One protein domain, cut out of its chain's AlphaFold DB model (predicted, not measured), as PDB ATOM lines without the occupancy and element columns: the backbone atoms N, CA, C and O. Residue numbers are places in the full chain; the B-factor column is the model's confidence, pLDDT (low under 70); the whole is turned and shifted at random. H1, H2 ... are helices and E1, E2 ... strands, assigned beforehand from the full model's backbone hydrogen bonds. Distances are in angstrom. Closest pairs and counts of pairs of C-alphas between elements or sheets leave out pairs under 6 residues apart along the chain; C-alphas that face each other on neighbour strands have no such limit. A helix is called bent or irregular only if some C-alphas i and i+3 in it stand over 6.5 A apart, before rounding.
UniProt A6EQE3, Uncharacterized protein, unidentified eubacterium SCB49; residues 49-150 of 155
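This is residues 49 to 150 of the 155 residues of an uncharacterized protein of unidentified eubacterium SCB49 (UniProt A6EQE3). A small two-stranded hairpin, E1 and E2, sits at one end of a compact helical body in which H3 runs through the middle, with H2 side by side with it, H4 folded back along it and H6 meeting it at a corner, where residues 133 to 137 of H6 pack on residues 95 to 100 of H3. H1 packs on H6, H5 is a short turn after H4, and H7 runs outward at the end away from the hairpin. The printed part has 102 residues, with seven named helices and two named strands in the order H1 H2 E1 E2 H3 H4 H5 H6 H7; the sheet E1 - E2 is antiparallel and the class is mostly helix. The whole is compact, with a radius of gyration of the C-alphas of 13.1 A and spans of 44 by 30 by 22 A.

Strand E1 is residues 77 to 79, 6.3 A long, and E2 is residues 85 to 87, 6.9 A. H3 follows at once, residues 88 to 100, 18.4 A, from C-alpha 88 at (199.610, 256.387, 233.679). H1 is residues 49 to 57, 12.6 A, beginning at C-alpha 49 (202.569, 258.569, 225.030). H2 is residues 64 to 73, 14.1 A; H4 is residues 105 to 115, 15.6 A; H5 is residues 117 to 121, 8.6 A; H6 is residues 126 to 138, 18.2 A. H7 is residues 141 to 150, 14.5 A, ending at C-alpha 150 (173.097, 274.570, 228.898).

E1 and E2 form a hairpin at 152 degrees, with N 78 and O 86 2.7 A apart and N 86 and O 78 2.9 A apart, both within hydrogen-bond range. The closest C-alphas of H1 and E1, Tyr 49 and Ile 78, are 5.8 A apart. H3 is the hub, touching four helices. It touches H2 at a shallow tilt of 20 degrees, opposite ways; C-alphas 68 and 89 are closest, 4.7 A. H3 and H4 form a helical hairpin at a steep tilt of 40 degrees; residues 94 to 99 of H3 touch H4, closest at C-alphas 98 and 108, 5.4 A. H6 touches H3 about perpendicular, at 80 degrees, with C-alphas 99 and 137 closest, 5.2 A; here residues 133 to 137 of H6 alone touch H3, and residues 95 to 100 of H3 alone touch H6. H1 touches H6 at a steep tilt of 52 degrees, the same way, with C-alphas 57 and 132 closest, 5.4 A. H3 and H7 touch only at their ends, with C-alphas 100 and 142 5.3 A apart. H4 and H5 are close but not clearly touching, C-alphas 113 and 119 being closest, 6.0 A. H5 is only just irregular, with C-alphas 118 and 121 6.6 A apart. Every O i to N i+4 pair is within hydrogen-bond range in H1, H2, H3, H4, H6 and H7; in H5 it is 0 of 1, beside 1 of 2 O i to N i+3 pairs. H2 and H6 are apart.

The C-alphas of Gly 83 and Lys 150, the two farthest apart, are 43.8 A apart. The printed part has no cut, and no link is long; the link from H1 to H2, 6 residues, is short and the others are tight. The mean pLDDT of the printed part is 93.7, and no printed residue is under 70.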
ATOM      1  N   TYR A  49     203.208 257.309 224.680       94.19
ATOM      2  CA  TYR A  49     202.569 258.569 225.030       94.19
ATOM      3  C   TYR A  49     201.569 259.013 223.960       94.19
ATOM      4  O   TYR A  49     200.389 259.187 224.265       94.19
ATOM      5  N   HIS A  50     202.007 259.102 222.701       91.88
ATOM      6  CA  HIS A  50     201.139 259.480 221.583       91.88
ATOM      7  C   HIS A  50     199.973 258.501 221.413       91.88
ATOM      8  O   HIS A  50     198.823 258.920 221.361       91.88
ATOM      9  N   LEU A  51     200.245 257.190 221.456       93.00
ATOM     10  CA  LEU A  51     199.211 256.152 221.351       93.00
ATOM     11  C   LEU A  51     198.155 256.253 222.456       93.00
ATOM     12  O   LEU A  51     196.976 256.008 222.210       93.00
ATOM     13  N   LEU A  52     198.561 256.598 223.680       95.44
ATOM     14  CA  LEU A  52     197.612 256.817 224.763       95.44
ATOM     15  C   LEU A  52     196.720 258.031 224.485       95.44
ATOM     16  O   LEU A  52     195.536 257.972 224.798       95.44
ATOM     17  N   ASN A  53     197.272 259.112 223.937       95.50
ATOM     18  CA  ASN A  53     196.508 260.329 223.662       95.50
ATOM     19  C   ASN A  53     195.510 260.125 222.529       95.50
ATOM     20  O   ASN A  53     194.349 260.472 222.716       95.50
ATOM     21  N   GLU A  54     195.918 259.476 221.440       94.44
ATOM     22  CA  GLU A  54     195.005 259.066 220.366       94.44
ATOM     23  C   GLU A  54     193.875 258.193 220.919       94.44
ATOM     24  O   GLU A  54     192.699 258.498 220.745       94.44
ATOM     25  N   ALA A  55     194.208 257.180 221.728       95.38
ATOM     26  CA  ALA A  55     193.193 256.328 222.342       95.38
ATOM     27  C   ALA A  55     192.234 257.095 223.269       95.38
ATOM     28  O   ALA A  55     191.080 256.705 223.400       95.38
ATOM     29  N   LEU A  56     192.686 258.157 223.946       96.44
ATOM     30  CA  LEU A  56     191.812 259.010 224.758       96.44
ATOM     31  C   LEU A  56     190.933 259.923 223.894       96.44
ATOM     32  O   LEU A  56     189.809 260.206 224.296       96.44
ATOM     33  N   ILE A  57     191.439 260.391 222.752       96.50
ATOM     34  CA  ILE A  57     190.698 261.215 221.789       96.50
ATOM     35  C   ILE A  57     189.569 260.401 221.148       96.50
ATOM     36  O   ILE A  57     188.448 260.895 221.049       96.50
ATOM     37  N   ASP A  58     189.848 259.150 220.787       96.00
ATOM     38  CA  ASP A  58     188.895 258.257 220.118       96.00
ATOM     39  C   ASP A  58     187.837 257.668 221.069       96.00
ATOM     40  O   ASP A  58     186.853 257.065 220.634       96.00
ATOM     41  N   MET A  59     188.011 257.822 222.386       93.62
ATOM     42  CA  MET A  59     187.026 257.368 223.366       93.62
ATOM     43  C   MET A  59     185.807 258.291 223.393       93.62
ATOM     44  O   MET A  59     185.888 259.435 223.834       93.62
ATOM     45  N   GLU A  60     184.641 257.729 223.073       88.81
ATOM     46  CA  GLU A  60     183.347 258.405 223.232       88.81
ATOM     47  C   GLU A  60     183.136 258.904 224.673       88.81
ATOM     48  O   GLU A  60     182.692 260.029 224.907       88.81
ATOM     49  N   SER A  61     183.503 258.084 225.665       92.50
ATOM     50  CA  SER A  61     183.439 258.471 227.072       92.50
ATOM     51  C   SER A  61     184.621 257.950 227.885       92.50
ATOM     52  O   SER A  61     185.054 256.803 227.774       92.50
ATOM     53  N   ILE A  62     185.128 258.810 228.770       94.94
ATOM     54  CA  ILE A  62     186.281 258.540 229.627       94.94
ATOM     55  C   ILE A  62     185.829 258.559 231.086       94.94
ATOM     56  O   ILE A  62     185.630 259.608 231.707       94.94
ATOM     57  N   ASN A  63     185.742 257.380 231.700       95.25
ATOM     58  CA  ASN A  63     185.577 257.284 233.148       95.25
ATOM     59  C   ASN A  63     186.940 257.395 233.845       95.25
ATOM     60  O   ASN A  63     187.542 256.396 234.248       95.25
ATOM     61  N   PHE A  64     187.418 258.627 234.035       95.56
ATOM     62  CA  PHE A  64     188.720 258.878 234.660       95.56
ATOM     63  C   PHE A  64     188.896 258.181 236.012       95.56
ATOM     64  O   PHE A  64     189.976 257.679 236.305       95.56
ATOM     65  N   SER A  65     187.861 258.135 236.855       95.44
ATOM     66  CA  SER A  65     187.958 257.488 238.170       95.44
ATOM     67  C   SER A  65     188.249 255.989 238.041       95.44
ATOM     68  O   SER A  65     189.100 255.466 238.767       95.44
ATOM     69  N   LYS A  66     187.595 255.312 237.086       96.62
ATOM     70  CA  LYS A  66     187.858 253.907 236.756       96.62
ATOM     71  C   LYS A  66     189.274 253.735 236.200       96.62
ATOM     72  O   LYS A  66     190.034 252.953 236.767       96.62
ATOM     73  N   GLU A  67     189.649 254.501 235.180       96.38
ATOM     74  CA  GLU A  67     190.946 254.375 234.498       96.38
ATOM     75  C   GLU A  67     192.140 254.678 235.417       96.38
ATOM     76  O   GLU A  67     193.141 253.955 235.440       96.38
ATOM     77  N   ILE A  68     192.026 255.699 236.272       97.56
ATOM     78  CA  ILE A  68     193.034 256.020 237.293       97.56
ATOM     79  C   ILE A  68     193.162 254.870 238.301       97.56
ATOM     80  O   ILE A  68     194.268 254.537 238.728       97.56
ATOM     81  N   ARG A  69     192.046 254.256 238.711       97.94
ATOM     82  CA  ARG A  69     192.058 253.137 239.663       97.94
ATOM     83  C   ARG A  69     192.692 251.888 239.051       97.94
ATOM     84  O   ARG A  69     193.508 251.255 239.715       97.94
ATOM     85  N   VAL A  70     192.337 251.547 237.813       97.31
ATOM     86  CA  VAL A  70     192.892 250.392 237.087       97.31
ATOM     87  C   VAL A  70     194.395 250.571 236.872       97.31
ATOM     88  O   VAL A  70     195.170 249.722 237.306       97.31
ATOM     89  N   SER A  71     194.817 251.719 236.334       96.25
ATOM     90  CA  SER A  71     196.238 252.005 236.086       96.25
ATOM     91  C   SER A  71     197.092 252.023 237.357       96.25
ATOM     92  O   SER A  71     198.250 251.618 237.321       96.25
ATOM     93  N   LYS A  72     196.538 252.437 238.506       96.00
ATOM     94  CA  LYS A  72     197.217 252.302 239.806       96.00
ATOM     95  C   LYS A  72     197.423 250.845 240.209       96.00
ATOM     96  O   LYS A  72     198.523 250.496 240.622       96.00
ATOM     97  N   LYS A  73     196.377 250.014 240.116       96.19
ATOM     98  CA  LYS A  73     196.448 248.590 240.491       96.19
ATOM     99  C   LYS A  73     197.450 247.835 239.620       96.19
ATOM    100  O   LYS A  73     198.239 247.058 240.136       96.19
ATOM    101  N   GLN A  74     197.431 248.111 238.319       96.31
ATOM    102  CA  GLN A  74     198.312 247.485 237.334       96.31
ATOM    103  C   GLN A  74     199.708 248.122 237.270       96.31
ATOM    104  O   GLN A  74     200.560 247.626 236.543       96.31
ATOM    105  N   LYS A  75     199.943 249.224 238.000       94.50
ATOM    106  CA  LYS A  75     201.183 250.020 237.956       94.50
ATOM    107  C   LYS A  75     201.608 250.378 236.523       94.50
ATOM    108  O   LYS A  75     202.791 250.395 236.206       94.50
ATOM    109  N   THR A  76     200.636 250.670 235.659       94.44
ATOM    110  CA  THR A  76     200.884 250.969 234.245       94.44
ATOM    111  C   THR A  76     201.718 252.239 234.102       94.44
ATOM    112  O   THR A  76     201.402 253.269 234.714       94.44
ATOM    113  N   VAL A  77     202.735 252.178 233.249       95.38
ATOM    114  CA  VAL A  77     203.608 253.303 232.908       95.38
ATOM    115  C   VAL A  77     203.384 253.763 231.470       95.38
ATOM    116  O   VAL A  77     202.930 253.004 230.612       95.38
ATOM    117  N   ILE A  78     203.674 255.035 231.251       94.88
ATOM    118  CA  ILE A  78     203.782 255.689 229.958       94.88
ATOM    119  C   ILE A  78     205.270 255.897 229.727       94.88
ATOM    120  O   ILE A  78     205.932 256.486 230.583       94.88
ATOM    121  N   ASN A  79     205.767 255.411 228.600       93.44
ATOM    122  CA  ASN A  79     207.139 255.602 228.167       93.44
ATOM    123  C   ASN A  79     207.173 256.773 227.203       93.44
ATOM    124  O   ASN A  79     206.333 256.850 226.301       93.44
ATOM    125  N   LEU A  80     208.129 257.658 227.436       92.19
ATOM    126  CA  LEU A  80     208.373 258.851 226.649       92.19
ATOM    127  C   LEU A  80     209.492 258.600 225.631       92.19
ATOM    128  O   LEU A  80     210.300 257.684 225.799       92.19
ATOM    129  N   GLU A  81     209.550 259.404 224.574       88.50
ATOM    130  CA  GLU A  81     210.624 259.351 223.578       88.50
ATOM    131  C   GLU A  81     211.983 259.705 224.181       88.50
ATOM    132  O   GLU A  81     213.002 259.125 223.807       88.50
ATOM    133  N   ASN A  82     211.997 260.590 225.181       85.31
ATOM    134  CA  ASN A  82     213.212 260.945 225.916       85.31
ATOM    135  C   ASN A  82     213.728 259.835 226.865       85.31
ATOM    136  O   ASN A  82     214.745 260.030 227.528       85.31
ATOM    137  N   GLY A  83     213.041 258.688 226.947       87.25
ATOM    138  CA  GLY A  83     213.394 257.556 227.809       87.25
ATOM    139  C   GLY A  83     212.856 257.640 229.242       87.25
ATOM    140  O   GLY A  83     212.998 256.676 229.997       87.25
ATOM    141  N   ASP A  84     212.207 258.744 229.622       90.31
ATOM    142  CA  ASP A  84     211.547 258.856 230.919       90.31
ATOM    143  C   ASP A  84     210.286 257.989 230.977       90.31
ATOM    144  O   ASP A  84     209.646 257.661 229.973       90.31
ATOM    145  N   THR A  85     209.874 257.667 232.203       93.75
ATOM    146  CA  THR A  85     208.619 256.958 232.453       93.75
ATOM    147  C   THR A  85     207.724 257.734 233.408       93.75
ATOM    148  O   THR A  85     208.164 258.329 234.394       93.75
ATOM    149  N   ILE A  86     206.422 257.728 233.126       95.31
ATOM    150  CA  ILE A  86     205.405 258.366 233.963       95.31
ATOM    151  C   ILE A  86     204.344 257.336 234.320       95.31
ATOM    152  O   ILE A  86     203.835 256.621 233.467       95.31
ATOM    153  N   LEU A  87     203.912 257.297 235.578       96.75
ATOM    154  CA  LEU A  87     202.743 256.498 235.946       96.75
ATOM    155  C   LEU A  87     201.507 256.976 235.169       96.75
ATOM    156  O   LEU A  87     201.081 258.123 235.332       96.75
ATOM    157  N   LYS A  88     200.847 256.077 234.423       97.50
ATOM    158  CA  LYS A  88     199.610 256.387 233.679       97.50
ATOM    159  C   LYS A  88     198.556 257.025 234.585       97.50
ATOM    160  O   LYS A  88     197.894 257.989 234.214       97.50
ATOM    161  N   SER A  89     198.462 256.559 235.829       98.12
ATOM    162  CA  SER A  89     197.548 257.131 236.820       98.12
ATOM    163  C   SER A  89     197.852 258.589 237.190       98.12
ATOM    164  O   SER A  89     196.920 259.352 237.452       98.12
ATOM    165  N   ARG A  90     199.131 258.994 237.222       98.00
ATOM    166  CA  ARG A  90     199.544 260.388 237.444       98.00
ATOM    167  C   ARG A  90     199.146 261.237 236.245       98.00
ATOM    168  O   ARG A  90     198.541 262.284 236.440       98.00
ATOM    169  N   TYR A  91     199.414 260.752 235.038       97.94
ATOM    170  CA  TYR A  91     199.058 261.446 233.805       97.94
ATOM    171  C   TYR A  91     197.548 261.694 233.684       97.94
ATOM    172  O   TYR A  91     197.117 262.843 233.599       97.94
ATOM    173  N   LEU A  92     196.727 260.648 233.824       98.19
ATOM    174  CA  LEU A  92     195.263 260.757 233.756       98.19
ATOM    175  C   LEU A  92     194.681 261.695 234.825       98.19
ATOM    176  O   LEU A  92     193.748 262.454 234.560       98.19
ATOM    177  N   LYS A  93     195.231 261.671 236.047       98.12
ATOM    178  CA  LYS A  93     194.854 262.627 237.102       98.12
ATOM    179  C   LYS A  93     195.183 264.059 236.706       98.12
ATOM    180  O   LYS A  93     194.360 264.945 236.935       98.12
ATOM    181  N   THR A  94     196.376 264.277 236.156       98.00
ATOM    182  CA  THR A  94     196.827 265.591 235.704       98.00
ATOM    183  C   THR A  94     195.898 266.118 234.619       98.00
ATOM    184  O   THR A  94     195.338 267.189 234.839       98.00
ATOM    185  N   LEU A  95     195.628 265.343 233.559       97.88
ATOM    186  CA  LEU A  95     194.675 265.700 232.499       97.88
ATOM    187  C   LEU A  95     193.314 266.107 233.078       97.88
ATOM    188  O   LEU A  95     192.880 267.245 232.901       97.88
ATOM    189  N   ARG A  96     192.684 265.227 233.869       97.12
ATOM    190  CA  ARG A  96     191.378 265.509 234.488       97.12
ATOM    191  C   ARG A  96     191.398 266.789 235.321       97.12
ATOM    192  O   ARG A  96     190.484 267.603 235.238       97.12
ATOM    193  N   SER A  97     192.412 266.946 236.174       97.25
ATOM    194  CA  SER A  97     192.511 268.106 237.062       97.25
ATOM    195  C   SER A  97     192.722 269.403 236.286       97.25
ATOM    196  O   SER A  97     192.116 270.410 236.628       97.25
ATOM    197  N   SER A  98     193.543 269.383 235.235       96.94
ATOM    198  CA  SER A  98     193.809 270.562 234.417       96.94
ATOM    199  C   SER A  98     192.549 270.994 233.675       96.94
ATOM    200  O   SER A  98     192.199 272.166 233.770       96.94
ATOM    201  N   ALA A  99     191.818 270.064 233.047       96.00
ATOM    202  CA  ALA A  99     190.587 270.370 232.307       96.00
ATOM    203  C   ALA A  99     189.439 270.864 233.203       96.00
ATOM    204  O   ALA A  99     188.647 271.711 232.799       96.00
ATOM    205  N   ASN A 100     189.358 270.382 234.449       95.12
ATOM    206  CA  ASN A 100     188.391 270.905 235.418       95.12
ATOM    207  C   ASN A 100     188.669 272.367 235.796       95.12
ATOM    208  O   ASN A 100     187.748 273.107 236.124       95.12
ATOM    209  N   SER A 101     189.932 272.786 235.794       94.19
ATOM    210  CA  SER A 101     190.336 274.066 236.378       94.19
ATOM    211  C   SER A 101     190.481 275.204 235.361       94.19
ATOM    212  O   SER A 101     190.854 276.303 235.762       94.19
ATOM    213  N   THR A 102     190.272 274.969 234.066       94.06
ATOM    214  CA  THR A 102     190.413 275.987 233.010       94.06
ATOM    215  C   THR A 102     189.467 275.711 231.848       94.06
ATOM    216  O   THR A 102     189.073 274.562 231.641       94.06
ATOM    217  N   ASP A 103     189.128 276.760 231.106       92.38
ATOM    218  CA  ASP A 103     188.372 276.678 229.848       92.38
ATOM    219  C   ASP A 103     189.244 276.995 228.622       92.38
ATOM    220  O   ASP A 103     188.816 276.796 227.489       92.38
ATOM    221  N   ASP A 104     190.479 277.443 228.859       94.75
ATOM    222  CA  ASP A 104     191.462 277.757 227.827       94.75
ATOM    223  C   ASP A 104     192.404 276.571 227.553       94.75
ATOM    224  O   ASP A 104     192.955 275.963 228.483       94.75
ATOM    225  N   ILE A 105     192.603 276.275 226.264       94.94
ATOM    226  CA  ILE A 105     193.413 275.158 225.753       94.94
ATOM    227  C   ILE A 105     194.891 275.340 226.132       94.94
ATOM    228  O   ILE A 105     195.541 274.405 226.612       94.94
ATOM    229  N   ASN A 106     195.417 276.559 225.993       94.06
ATOM    230  CA  ASN A 106     196.823 276.848 226.277       94.06
ATOM    231  C   ASN A 106     197.122 276.720 227.776       94.06
ATOM    232  O   ASN A 106     198.114 276.108 228.182       94.06
ATOM    233  N   ALA A 107     196.229 277.227 228.624       95.38
ATOM    234  CA  ALA A 107     196.303 277.095 230.071       95.38
ATOM    235  C   ALA A 107     196.150 275.637 230.523       95.38
ATOM    236  O   ALA A 107     196.812 275.219 231.480       95.38
ATOM    237  N   PHE A 108     195.311 274.843 229.848       96.25
ATOM    238  CA  PHE A 108     195.197 273.406 230.100       96.25
ATOM    239  C   PHE A 108     196.548 272.719 229.912       96.25
ATOM    240  O   PHE A 108     197.038 272.064 230.838       96.25
ATOM    241  N   TYR A 109     197.174 272.927 228.758       94.06
ATOM    242  CA  TYR A 109     198.433 272.284 228.416       94.06
ATOM    243  C   TYR A 109     199.603 272.769 229.269       94.06
ATOM    244  O   TYR A 109     200.336 271.963 229.843       94.06
ATOM    245  N   THR A 110     199.695 274.082 229.478       94.94
ATOM    246  CA  THR A 110     200.682 274.691 230.378       94.94
ATOM    247  C   THR A 110     200.625 274.040 231.759       94.94
ATOM    248  O   THR A 110     201.649 273.661 232.324       94.94
ATOM    249  N   ARG A 111     199.424 273.808 232.302       95.69
ATOM    250  CA  ARG A 111     199.257 273.130 233.597       95.69
ATOM    251  C   ARG A 111     199.656 271.659 233.567       95.69
ATOM    252  O   ARG A 111     200.175 271.168 234.571       95.69
ATOM    253  N   VAL A 112     199.399 270.947 232.469       96.06
ATOM    254  CA  VAL A 112     199.848 269.555 232.305       96.06
ATOM    255  C   VAL A 112     201.374 269.494 232.379       96.06
ATOM    256  O   VAL A 112     201.908 268.732 233.185       96.06
ATOM    257  N   TYR A 113     202.060 270.362 231.641       94.62
ATOM    258  CA  TYR A 113     203.520 270.440 231.601       94.62
ATOM    259  C   TYR A 113     204.160 270.940 232.887       94.62
ATOM    260  O   TYR A 113     205.210 270.444 233.285       94.62
ATOM    261  N   LEU A 114     203.522 271.868 233.596       95.69
ATOM    262  CA  LEU A 114     203.993 272.277 234.918       95.69
ATOM    263  C   LEU A 114     203.928 271.120 235.926       95.69
ATOM    264  O   LEU A 114     204.817 270.966 236.758       95.69
ATOM    265  N   LYS A 115     202.892 270.275 235.849       96.31
ATOM    266  CA  LYS A 115     202.711 269.123 236.755       96.31
ATOM    267  C   LYS A 115     203.528 267.894 236.347       96.31
ATOM    268  O   LYS A 115     203.796 267.028 237.192       96.31
ATOM    269  N   ILE A 116     203.870 267.776 235.067       95.88
ATOM    270  CA  ILE A 116     204.656 266.678 234.497       95.88
ATOM    271  C   ILE A 116     205.688 267.269 233.518       95.88
ATOM    272  O   ILE A 116     205.471 267.249 232.307       95.88
ATOM    273  N   PRO A 117     206.812 267.803 234.036       93.94
ATOM    274  CA  PRO A 117     207.795 268.517 233.218       93.94
ATOM    275  C   PRO A 117     208.471 267.674 232.136       93.94
ATOM    276  O   PRO A 117     208.881 268.234 231.125       93.94
ATOM    277  N   SER A 118     208.555 266.352 232.315       91.81
ATOM    278  CA  SER A 118     209.136 265.440 231.321       91.81
ATOM    279  C   SER A 118     208.368 265.425 229.995       91.81
ATOM    280  O   SER A 118     208.946 265.120 228.963       91.81
ATOM    281  N   LEU A 119     207.096 265.844 229.984       92.75
ATOM    282  CA  LEU A 119     206.301 265.934 228.756       92.75
ATOM    283  C   LEU A 119     206.654 267.131 227.868       92.75
ATOM    284  O   LEU A 119     206.148 267.209 226.755       92.75
ATOM    285  N   LYS A 120     207.490 268.073 228.326       88.81
ATOM    286  CA  LYS A 120     207.867 269.250 227.522       88.81
ATOM    287  C   LYS A 120     208.569 268.882 226.214       88.81
ATOM    288  O   LYS A 120     208.482 269.643 225.259       88.81
ATOM    289  N   ASN A 121     209.243 267.733 226.191       85.94
ATOM    290  CA  ASN A 121     209.921 267.213 225.004       85.94
ATOM    291  C   ASN A 121     209.000 266.331 224.142       85.94
ATOM    292  O   ASN A 121     209.396 265.922 223.060       85.94
ATOM    293  N   GLU A 122     207.780 266.060 224.606       87.00
ATOM    294  CA  GLU A 122     206.786 265.192 223.965       87.00
ATOM    295  C   GLU A 122     205.692 266.060 223.331       87.00
ATOM    296  O   GLU A 122     204.515 266.006 223.711       87.00
ATOM    297  N   ALA A 123     206.104 266.973 222.452       81.25
ATOM    298  CA  ALA A 123     205.199 267.951 221.871       81.25
ATOM    299  C   ALA A 123     204.114 267.252 221.037       81.25
ATOM    300  O   ALA A 123     204.405 266.489 220.118       81.25
ATOM    301  N   LEU A 124     202.853 267.526 221.365       84.69
ATOM    302  CA  LEU A 124     201.725 267.212 220.493       84.69
ATOM    303  C   LEU A 124     201.550 268.358 219.500       84.69
ATOM    304  O   LEU A 124     201.759 269.517 219.861       84.69
ATOM    305  N   ASP A 125     201.139 268.043 218.275       89.62
ATOM    306  CA  ASP A 125     200.686 269.075 217.348       89.62
ATOM    307  C   ASP A 125     199.408 269.764 217.871       89.62
ATOM    308  O   ASP A 125     198.661 269.208 218.688       89.62
ATOM    309  N   ASP A 126     199.143 270.979 217.387       88.81
ATOM    310  CA  ASP A 126     198.030 271.814 217.859       88.81
ATOM    311  C   ASP A 126     196.655 271.141 217.689       88.81
ATOM    312  O   ASP A 126     195.757 271.323 218.518       88.81
ATOM    313  N   SER A 127     196.481 270.335 216.637       92.19
ATOM    314  CA  SER A 127     195.228 269.623 216.360       92.19
ATOM    315  C   SER A 127     194.989 268.534 217.402       92.19
ATOM    316  O   SER A 127     193.926 268.486 218.026       92.19
ATOM    317  N   THR A 128     195.997 267.703 217.652       91.44
ATOM    318  CA  THR A 128     195.976 266.638 218.659       91.44
ATOM    319  C   THR A 128     195.781 267.212 220.058       91.44
ATOM    320  O   THR A 128     194.976 266.705 220.839       91.44
ATOM    321  N   LEU A 129     196.448 268.322 220.369       92.00
ATOM    322  CA  LEU A 129     196.323 269.014 221.648       92.00
ATOM    323  C   LEU A 129     194.901 269.544 221.875       92.00
ATOM    324  O   LEU A 129     194.327 269.341 222.950       92.00
ATOM    325  N   SER A 130     194.312 270.174 220.857       95.12
ATOM    326  CA  SER A 130     192.932 270.666 220.897       95.12
ATOM    327  C   SER A 130     191.926 269.523 221.066       95.12
ATOM    328  O   SER A 130     191.081 269.561 221.965       95.12
ATOM    329  N   LYS A 131     192.062 268.450 220.276       96.38
ATOM    330  CA  LYS A 131     191.209 267.253 220.377       96.38
ATOM    331  C   LYS A 131     191.307 266.596 221.750       96.38
ATOM    332  O   LYS A 131     190.281 266.288 222.357       96.38
ATOM    333  N   LEU A 132     192.524 266.437 222.272       96.56
ATOM    334  CA  LEU A 132     192.754 265.877 223.600       96.56
ATOM    335  C   LEU A 132     192.100 266.741 224.678       96.56
ATOM    336  O   LEU A 132     191.441 266.211 225.574       96.56
ATOM    337  N   TYR A 133     192.242 268.067 224.591       96.81
ATOM    338  CA  TYR A 133     191.570 268.977 225.512       96.81
ATOM    339  C   TYR A 133     190.052 268.779 225.488       96.81
ATOM    340  O   TYR A 133     189.463 268.589 226.552       96.81
ATOM    341  N   ILE A 134     189.431 268.766 224.307       95.56
ATOM    342  CA  ILE A 134     187.978 268.599 224.154       95.56
ATOM    343  C   ILE A 134     187.521 267.261 224.747       95.56
ATOM    344  O   ILE A 134     186.617 267.239 225.587       95.56
ATOM    345  N   ALA A 135     188.181 266.154 224.391       96.25
ATOM    346  CA  ALA A 135     187.845 264.819 224.888       96.25
ATOM    347  C   ALA A 135     187.922 264.743 226.423       96.25
ATOM    348  O   ALA A 135     187.001 264.262 227.095       96.25
ATOM    349  N   VAL A 136     188.996 265.282 227.009       96.62
ATOM    350  CA  VAL A 136     189.186 265.325 228.465       96.62
ATOM    351  C   VAL A 136     188.165 266.259 229.124       96.62
ATOM    352  O   VAL A 136     187.617 265.905 230.171       96.62
ATOM    353  N   LYS A 137     187.893 267.434 228.542       95.56
ATOM    354  CA  LYS A 137     186.973 268.449 229.077       95.56
ATOM    355  C   LYS A 137     185.543 267.933 229.119       95.56
ATOM    356  O   LYS A 137     184.934 268.000 230.187       95.56
ATOM    357  N   ASN A 138     185.052 267.340 228.035       94.44
ATOM    358  CA  ASN A 138     183.708 266.753 227.962       94.44
ATOM    359  C   ASN A 138     183.505 265.653 229.014       94.44
ATOM    360  O   ASN A 138     182.424 265.485 229.573       94.44
ATOM    361  N   ASN A 139     184.578 264.938 229.354       93.94
ATOM    362  CA  ASN A 139     184.558 263.875 230.355       93.94
ATOM    363  C   ASN A 139     184.946 264.330 231.774       93.94
ATOM    364  O   ASN A 139     184.947 263.527 232.717       93.94
ATOM    365  N   SER A 140     185.258 265.612 231.949       92.50
ATOM    366  CA  SER A 140     185.573 266.232 233.236       92.50
ATOM    367  C   SER A 140     184.297 266.561 234.022       92.50
ATOM    368  O   SER A 140     183.206 266.619 233.463       92.50
ATOM    369  N   LEU A 141     184.410 266.774 235.337       90.81
ATOM    370  CA  LEU A 141     183.241 267.126 236.154       90.81
ATOM    371  C   LEU A 141     182.675 268.479 235.720       90.81
ATOM    372  O   LEU A 141     181.471 268.606 235.537       90.81
ATOM    373  N   ARG A 142     183.556 269.467 235.526       89.00
ATOM    374  CA  ARG A 142     183.146 270.811 235.126       89.00
ATOM    375  C   ARG A 142     182.480 270.808 233.751       89.00
ATOM    376  O   ARG A 142     181.389 271.336 233.632       89.00
ATOM    377  N   GLY A 143     183.066 270.129 232.762       87.94
ATOM    378  CA  GLY A 143     182.464 270.048 231.426       87.94
ATOM    379  C   GLY A 143     181.087 269.378 231.420       87.94
ATOM    380  O   GLY A 143     180.190 269.839 230.721       87.94
ATOM    381  N   LYS A 144     180.876 268.349 232.252       90.00
ATOM    382  CA  LYS A 144     179.551 267.730 232.426       90.00
ATOM    383  C   LYS A 144     178.534 268.681 233.059       90.00
ATOM    384  O   LYS A 144     177.384 268.693 232.638       90.00
ATOM    385  N   LEU A 145     178.951 269.470 234.051       89.62
ATOM    386  CA  LEU A 145     178.093 270.482 234.675       89.62
ATOM    387  C   LEU A 145     177.758 271.616 233.701       89.62
ATOM    388  O   LEU A 145     176.604 272.021 233.630       89.62
ATOM    389  N   ASP A 146     178.734 272.078 232.919       88.38
ATOM    390  CA  ASP A 146     178.529 273.115 231.904       88.38
ATOM    391  C   ASP A 146     177.541 272.642 230.823       88.38
ATOM    392  O   ASP A 146     176.684 273.408 230.386       88.38
ATOM    393  N   HIS A 147     177.629 271.370 230.408       88.81
ATOM    394  CA  HIS A 147     176.677 270.762 229.476       88.81
ATOM    395  C   HIS A 147     175.264 270.707 230.065       88.81
ATOM    396  O   HIS A 147     174.331 271.222 229.456       88.81
ATOM    397  N   ALA A 148     175.122 270.161 231.276       87.12
ATOM    398  CA  ALA A 148     173.832 270.079 231.956       87.12
ATOM    399  C   ALA A 148     173.213 271.468 232.188       87.12
ATOM    400  O   ALA A 148     172.013 271.647 232.024       87.12
ATOM    401  N   GLY A 149     174.023 272.480 232.515       87.31
ATOM    402  CA  GLY A 149     173.555 273.858 232.668       87.31
ATOM    403  C   GLY A 149     172.993 274.450 231.371       87.31
ATOM    404  O   GLY A 149     171.966 275.120 231.406       87.31
ATOM    405  N   LYS A 150     173.614 274.164 230.219       86.38
ATOM    406  CA  LYS A 150     173.097 274.570 228.898       86.38
ATOM    407  C   LYS A 150     171.815 273.829 228.522       86.38
ATOM    408  O   LYS A 150     170.916 274.416 227.934       86.38
TER     409      LYS A 150